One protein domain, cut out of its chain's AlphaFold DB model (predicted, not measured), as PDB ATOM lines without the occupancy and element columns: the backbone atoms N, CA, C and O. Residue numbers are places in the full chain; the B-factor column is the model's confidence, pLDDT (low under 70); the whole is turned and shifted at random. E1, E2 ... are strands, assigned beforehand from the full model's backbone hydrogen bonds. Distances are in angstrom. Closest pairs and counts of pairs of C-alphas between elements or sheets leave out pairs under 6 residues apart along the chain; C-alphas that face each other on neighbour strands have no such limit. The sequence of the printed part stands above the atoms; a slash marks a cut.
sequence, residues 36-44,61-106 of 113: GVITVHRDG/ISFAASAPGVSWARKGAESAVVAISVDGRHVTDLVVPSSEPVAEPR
ATOM      1  N   GLY A  36     149.512 191.274 110.232       68.12
ATOM      2  CA  GLY A  36     148.734 190.070 110.490       68.12
ATOM      3  C   GLY A  36     148.915 189.061 109.362       68.12
ATOM      4  O   GLY A  36     148.859 189.416 108.182       68.12
ATOM      5  N   VAL A  37     149.115 187.793 109.718       74.56
ATOM      6  CA  VAL A  37     149.050 186.676 108.768       74.56
ATOM      7  C   VAL A  37     147.651 186.077 108.839       74.56
ATOM      8  O   VAL A  37     147.191 185.701 109.916       74.56
ATOM      9  N   ILE A  38     146.978 185.985 107.692       77.62
ATOM     10  CA  ILE A  38     145.668 185.348 107.560       77.62
ATOM     11  C   ILE A  38     145.846 184.038 106.792       77.62
ATOM     12  O   ILE A  38     146.199 184.033 105.615       77.62
ATOM     13  N   THR A  39     145.571 182.913 107.445       82.56
ATOM     14  CA  THR A  39     145.494 181.608 106.776       82.56
ATOM     15  C   THR A  39     144.037 181.285 106.475       82.56
ATOM     16  O   THR A  39     143.206 181.225 107.382       82.56
ATOM     17  N   VAL A  40     143.722 181.090 105.198       82.25
ATOM     18  CA  VAL A  40     142.364 180.842 104.713       82.25
ATOM     19  C   VAL A  40     142.214 179.362 104.390       82.25
ATOM     20  O   VAL A  40     142.846 178.840 103.478       82.25
ATOM     21  N   HIS A  41     141.352 178.670 105.123       81.94
ATOM     22  CA  HIS A  41     141.017 177.279 104.830       81.94
ATOM     23  C   HIS A  41     139.712 177.240 104.041       81.94
ATOM     24  O   HIS A  41     138.714 177.772 104.520       81.94
ATOM     25  N   ARG A  42     139.703 176.601 102.862       73.38
ATOM     26  CA  ARG A  42     138.484 176.497 102.037       73.38
ATOM     27  C   ARG A  42     137.328 175.848 102.800       73.38
ATOM     28  O   ARG A  42     136.212 176.344 102.739       73.38
ATOM     29  N   ASP A  43     137.623 174.780 103.533       75.62
ATOM     30  CA  ASP A  43     136.622 173.979 104.250       75.62
ATOM     31  C   ASP A  43     136.549 174.340 105.744       75.62
ATOM     32  O   ASP A  43     135.981 173.615 106.560       75.62
ATOM     33  N   GLY A  44     137.183 175.452 106.123       71.62
ATOM     34  CA  GLY A  44     137.141 175.968 107.481       71.62
ATOM     35  C   GLY A  44     135.857 176.755 107.747       71.62
ATOM     36  O   GLY A  44     135.214 177.248 106.819       71.62
ATOM     37  N   ILE A  61     144.988 198.700 104.749       77.00
ATOM     38  CA  ILE A  61     145.153 197.417 105.435       77.00
ATOM     39  C   ILE A  61     146.225 196.621 104.692       77.00
ATOM     40  O   ILE A  61     146.057 196.323 103.511       77.00
ATOM     41  N   SER A  62     147.290 196.247 105.398       79.69
ATOM     42  CA  SER A  62     148.334 195.353 104.888       79.69
ATOM     43  C   SER A  62     148.265 194.018 105.622       79.69
ATOM     44  O   SER A  62     148.343 193.971 106.852       79.69
ATOM     45  N   PHE A  63     148.118 192.924 104.878       79.44
ATOM     46  CA  PHE A  63     148.127 191.565 105.416       79.44
ATOM     47  C   PHE A  63     148.698 190.583 104.394       79.44
ATOM     48  O   PHE A  63     148.623 190.811 103.187       79.44
ATOM     49  N   ALA A  64     149.252 189.476 104.887       83.88
ATOM     50  CA  ALA A  64     149.647 188.347 104.052       83.88
ATOM     51  C   ALA A  64     148.562 187.269 104.113       83.88
ATOM     52  O   ALA A  64     148.043 186.973 105.193       83.88
ATOM     53  N   ALA A  65     148.240 186.670 102.967       85.31
ATOM     54  CA  ALA A  65     147.238 185.616 102.872       85.31
ATOM     55  C   ALA A  65     147.805 184.363 102.201       85.31
ATOM     56  O   ALA A  65     148.497 184.459 101.187       85.31
ATOM     57  N   SER A  66     147.477 183.196 102.754       89.19
ATOM     58  CA  SER A  66     147.732 181.890 102.142       89.19
ATOM     59  C   SER A  66     146.517 180.979 102.277       89.19
ATOM     60  O   SER A  66     145.745 181.097 103.230       89.19
ATOM     61  N   ALA A  67     146.347 180.067 101.322       90.38
ATOM     62  CA  ALA A  67     145.250 179.111 101.294       90.38
ATOM     63  C   ALA A  67     145.770 177.672 101.133       90.38
ATOM     64  O   ALA A  67     145.948 177.200 100.009       90.38
ATOM     65  N   PRO A  68     146.047 176.951 102.233       89.31
ATOM     66  CA  PRO A  68     146.548 175.584 102.158       89.31
ATOM     67  C   PRO A  68     145.599 174.660 101.390       89.31
ATOM     68  O   PRO A  68     144.392 174.643 101.628       89.31
ATOM     69  N   GLY A  69     146.158 173.867 100.477       88.12
ATOM     70  CA  GLY A  69     145.400 172.905  99.676       88.12
ATOM     71  C   GLY A  69     144.902 173.451  98.339       88.12
ATOM     72  O   GLY A  69     144.428 172.659  97.515       88.12
ATOM     73  N   VAL A  70     145.071 174.754  98.071       90.44
ATOM     74  CA  VAL A  70     144.784 175.291  96.739       90.44
ATOM     75  C   VAL A  70     145.779 174.770  95.699       90.44
ATOM     76  O   VAL A  70     146.969 174.612  95.965       90.44
ATOM     77  N   SER A  71     145.271 174.440  94.518       88.81
ATOM     78  CA  SER A  71     146.015 173.926  93.379       88.81
ATOM     79  C   SER A  71     145.190 174.124  92.112       88.81
ATOM     80  O   SER A  71     144.117 173.545  91.970       88.81
ATOM     81  N   TRP A  72     145.728 174.871  91.153       86.81
ATOM     82  CA  TRP A  72     145.111 175.054  89.834       86.81
ATOM     83  C   TRP A  72     145.125 173.787  88.968       86.81
ATOM     84  O   TRP A  72     144.409 173.707  87.978       86.81
ATOM     85  N   ALA A  73     145.913 172.776  89.349       92.19
ATOM     86  CA  ALA A  73     145.939 171.479  88.674       92.19
ATOM     87  C   ALA A  73     144.777 170.559  89.093       92.19
ATOM     88  O   ALA A  73     144.575 169.510  88.485       92.19
ATOM     89  N   ARG A  74     144.025 170.914  90.144       91.25
ATOM     90  CA  ARG A  74     142.918 170.109  90.668       91.25
ATOM     91  C   ARG A  74     141.628 170.911  90.594       91.25
ATOM     92  O   ARG A  74     141.510 171.957  91.224       91.25
ATOM     93  N   LYS A  75     140.652 170.382  89.857       89.25
ATOM     94  CA  LYS A  75     139.326 170.992  89.741       89.25
ATOM     95  C   LYS A  75     138.676 171.138  91.119       89.25
ATOM     96  O   LYS A  75     138.673 170.187  91.899       89.25
ATOM     97  N   GLY A  76     138.109 172.308  91.393       87.62
ATOM     98  CA  GLY A  76     137.535 172.665  92.689       87.62
ATOM     99  C   GLY A  76     138.585 173.019  93.744       87.62
ATOM    100  O   GLY A  76     138.219 173.291  94.888       87.62
ATOM    101  N   ALA A  77     139.878 172.999  93.387       89.25
ATOM    102  CA  ALA A  77     140.970 173.356  94.270       89.25
ATOM    103  C   ALA A  77     141.631 174.706  93.973       89.25
ATOM    104  O   ALA A  77     142.602 175.044  94.627       89.25
ATOM    105  N   GLU A  78     141.090 175.547  93.112       90.50
ATOM    106  CA  GLU A  78     141.817 176.642  92.463       90.50
ATOM    107  C   GLU A  78     142.206 177.797  93.403       90.50
ATOM    108  O   GLU A  78     143.345 178.259  93.372       90.50
ATOM    109  N   SER A  79     141.291 178.257  94.262       90.69
ATOM    110  CA  SER A  79     141.534 179.415  95.139       90.69
ATOM    111  C   SER A  79     140.683 179.417  96.414       90.69
ATOM    112  O   SER A  79     139.740 178.633  96.559       90.69
ATOM    113  N   ALA A  80     141.021 180.309  97.345       89.12
ATOM    114  CA  ALA A  80     140.139 180.747  98.425       89.12
ATOM    115  C   ALA A  80     139.838 182.248  98.283       89.12
ATOM    116  O   ALA A  80     140.520 182.945  97.530       89.12
ATOM    117  N   VAL A  81     138.825 182.752  98.991       88.25
ATOM    118  CA  VAL A  81     138.390 184.156  98.894       88.25
ATOM    119  C   VAL A  81     138.263 184.771 100.285       88.25
ATOM    120  O   VAL A  81     137.758 184.132 101.206       88.25
ATOM    121  N   VAL A  82     138.717 186.016 100.423       86.88
ATOM    122  CA  VAL A  82     138.525 186.852 101.612       86.88
ATOM    123  C   VAL A  82     137.601 188.006 101.248       86.88
ATOM    124  O   VAL A  82     137.985 188.879 100.472       86.88
ATOM    125  N   ALA A  83     136.410 188.031 101.841       89.44
ATOM    126  CA  ALA A  83     135.489 189.150 101.702       89.44
ATOM    127  C   ALA A  83     135.876 190.285 102.654       89.44
ATOM    128  O   ALA A  83     136.047 190.077 103.858       89.44
ATOM    129  N   ILE A  84     135.973 191.500 102.123       86.94
ATOM    130  CA  ILE A  84     136.292 192.710 102.876       86.94
ATOM    131  C   ILE A  84     135.027 193.549 102.991       86.94
ATOM    132  O   ILE A  84     134.394 193.897 101.994       86.94
ATOM    133  N   SER A  85     134.659 193.871 104.229       87.31
ATOM    134  CA  SER A  85     133.512 194.722 104.541       87.31
ATOM    135  C   SER A  85     133.925 195.862 105.464       87.31
ATOM    136  O   SER A  85     134.714 195.657 106.383       87.31
ATOM    137  N   VAL A  86     133.365 197.046 105.227       84.75
ATOM    138  CA  VAL A  86     133.536 198.250 106.048       84.75
ATOM    139  C   VAL A  86     132.155 198.662 106.537       84.75
ATOM    140  O   VAL A  86     131.214 198.708 105.749       84.75
ATOM    141  N   ASP A  87     132.013 198.877 107.845       85.19
ATOM    142  CA  ASP A  87     130.743 199.244 108.489       85.19
ATOM    143  C   ASP A  87     129.573 198.306 108.136       85.19
ATOM    144  O   ASP A  87     128.438 198.720 107.907       85.19
ATOM    145  N   GLY A  88     129.866 197.003 108.051       87.50
ATOM    146  CA  GLY A  88     128.889 195.967 107.701       87.50
ATOM    147  C   GLY A  88     128.531 195.898 106.214       87.50
ATOM    148  O   GLY A  88     127.721 195.060 105.822       87.50
ATOM    149  N   ARG A  89     129.144 196.732 105.367       89.12
ATOM    150  CA  ARG A  89     128.924 196.744 103.921       89.12
ATOM    151  C   ARG A  89     130.102 196.117 103.186       89.12
ATOM    152  O   ARG A  89     131.242 196.521 103.384       89.12
ATOM    153  N   HIS A  90     129.815 195.171 102.297       92.00
ATOM    154  CA  HIS A  90     130.819 194.587 101.410       92.00
ATOM    155  C   HIS A  90     131.455 195.658 100.512       92.00
ATOM    156  O   HIS A  90     130.746 196.464  99.903       92.00
ATOM    157  N   VAL A  91     132.785 195.649 100.436       90.56
ATOM    158  CA  VAL A  91     133.583 196.578  99.625       90.56
ATOM    159  C   VAL A  91     134.265 195.848  98.476       90.56
ATOM    160  O   VAL A  91     134.227 196.332  97.349       90.56
ATOM    161  N   THR A  92     134.915 194.718  98.756       91.81
ATOM    162  CA  THR A  92     135.639 193.947  97.742       91.81
ATOM    163  C   THR A  92     135.935 192.526  98.216       91.81
ATOM    164  O   THR A  92     135.859 192.232  99.411       91.81
ATOM    165  N   ASP A  93     136.333 191.672  97.280       91.12
ATOM    166  CA  ASP A  93     136.844 190.327  97.519       91.12
ATOM    167  C   ASP A  93     138.323 190.240  97.122       91.12
ATOM    168  O   ASP A  93     138.725 190.676  96.042       91.12
ATOM    169  N   LEU A  94     139.137 189.625  97.978       88.69
ATOM    170  CA  LEU A  94     140.508 189.240  97.656       88.69
ATOM    171  C   LEU A  94     140.561 187.746  97.332       88.69
ATOM    172  O   LEU A  94     140.272 186.903  98.181       88.69
ATOM    173  N   VAL A  95     141.006 187.416  96.122       90.94
ATOM    174  CA  VAL A  95     141.270 186.033  95.710       90.94
ATOM    175  C   VAL A  95     142.665 185.610  96.178       90.94
ATOM    176  O   VAL A  95     143.651 186.285  95.890       90.94
ATOM    177  N   VAL A  96     142.754 184.467  96.862       89.56
ATOM    178  CA  VAL A  96     143.992 183.864  97.379       89.56
ATOM    179  C   VAL A  96     144.295 182.587  96.580       89.56
ATOM    180  O   VAL A  96     143.677 181.546  96.827       89.56
ATOM    181  N   PRO A  97     145.212 182.638  95.596       88.69
ATOM    182  CA  PRO A  97     145.430 181.543  94.648       88.69
ATOM    183  C   PRO A  97     146.561 180.578  95.045       88.69
ATOM    184  O   PRO A  97     146.868 179.673  94.272       88.69
ATOM    185  N   SER A  98     147.225 180.784  96.191       86.94
ATOM    186  CA  SER A  98     148.436 180.047  96.581       86.94
ATOM    187  C   SER A  98     148.391 179.550  98.024       86.94
ATOM    188  O   SER A  98     147.789 180.177  98.896       86.94
ATOM    189  N   SER A  99     149.076 178.432  98.272       86.62
ATOM    190  CA  SER A  99     149.353 177.913  99.617       86.62
ATOM    191  C   SER A  99     150.505 178.652 100.311       86.62
ATOM    192  O   SER A  99     150.677 178.509 101.519       86.62
ATOM    193  N   GLU A 100     151.270 179.458  99.576       85.50
ATOM    194  CA  GLU A 100     152.326 180.305 100.127       85.50
ATOM    195  C   GLU A 100     151.803 181.724 100.388       85.50
ATOM    196  O   GLU A 100     151.054 182.252  99.559       85.50
ATOM    197  N   PRO A 101     152.183 182.361 101.513       77.12
ATOM    198  CA  PRO A 101     151.827 183.748 101.765       77.12
ATOM    199  C   PRO A 101     152.400 184.662 100.683       77.12
ATOM    200  O   PRO A 101     153.610 184.692 100.458       77.12
ATOM    201  N   VAL A 102     151.541 185.457 100.050       69.00
ATOM    202  CA  VAL A 102     152.008 186.530  99.168       69.00
ATOM    203  C   VAL A 102     152.521 187.667 100.048       69.00
ATOM    204  O   VAL A 102     151.745 188.308 100.758       69.00
ATOM    205  N   ALA A 103     153.837 187.888 100.049       61.59
ATOM    206  CA  ALA A 103     154.441 189.016 100.749       61.59
ATOM    207  C   ALA A 103     154.089 190.338 100.048       61.59
ATOM    208  O   ALA A 103     154.047 190.408  98.817       61.59
ATOM    209  N   GLU A 104     153.876 191.397 100.831       60.59
ATOM    210  CA  GLU A 104     153.693 192.741 100.286       60.59
ATOM    211  C   GLU A 104     154.958 193.152  99.504       60.59
ATOM    212  O   GLU A 104     156.078 192.988 100.009       60.59
ATOM    213  N   PRO A 105     154.832 193.687  98.275       53.09
ATOM    214  CA  PRO A 105     155.961 194.286  97.585       53.09
ATOM    215  C   PRO A 105     156.553 195.386  98.466       53.09
ATOM    216  O   PRO A 105     155.842 196.296  98.890       53.09
ATOM    217  N   ARG A 106     157.862 195.320  98.737       53.34
ATOM    218  CA  ARG A 106     158.561 196.333  99.536       53.34
ATOM    219  C   ARG A 106     158.194 197.731  99.015       53.34
ATOM    220  O   ARG A 106     158.385 197.976  97.819       53.34
TER     221      ARG A 106
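What this domain is: This is residues 36 to 44 and 61 to 106 of the 113 residues of an uncharacterized protein of Actinomadura sp. KC216 (UniProt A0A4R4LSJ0). A long two-stranded hairpin, E3 and E4, and a short parallel pair, E1 and E2, form two small sheets that come near each other where E2 and E4 end, with loop 67 to 79 between E2 and E3. The 55 printed residues have no named helix and four named strands, E1 to E4 in chain order; the class is all strand, with 23 residues in strands, under half. The whole is only just compact, close to loose, with a radius of gyration of the C-alphas of 12.0 A and spans of 36 by 28 by 17 A.

How they stand to each other: E1, residues 36 to 39, and E2, residues 63 to 66, are parallel at 18 degrees; N 38 and O 64 are 2.9 A apart, within hydrogen-bond range. E3, residues 80 to 86, and E4, residues 89 to 96, are an antiparallel hairpin at 155 degrees, with N 84 and O 92 at 2.8 A. The closest C-alphas of E2 and E4, Ser 66 and Val 96, are 6.4 A apart. E1 is apart from E3 and E4, and E2 from E3.

Where its parts are: E1 begins at C-alpha 36 (148.734, 190.070, 110.490) and spans 9.8 A; E2 spans 10.2 A. E3 spans 20.2 A, and E4 spans 20.9 A, ending at C-alpha 96 (143.992, 183.864, 97.379).

The domain as a whole: Residues 45 to 60 are not printed, a gap of 23.0 A between C-alphas 44 and 61. The link E2 to E3 is long and E3 to E4 tight. Residues 36 and 102 to 106 have pLDDT under 70.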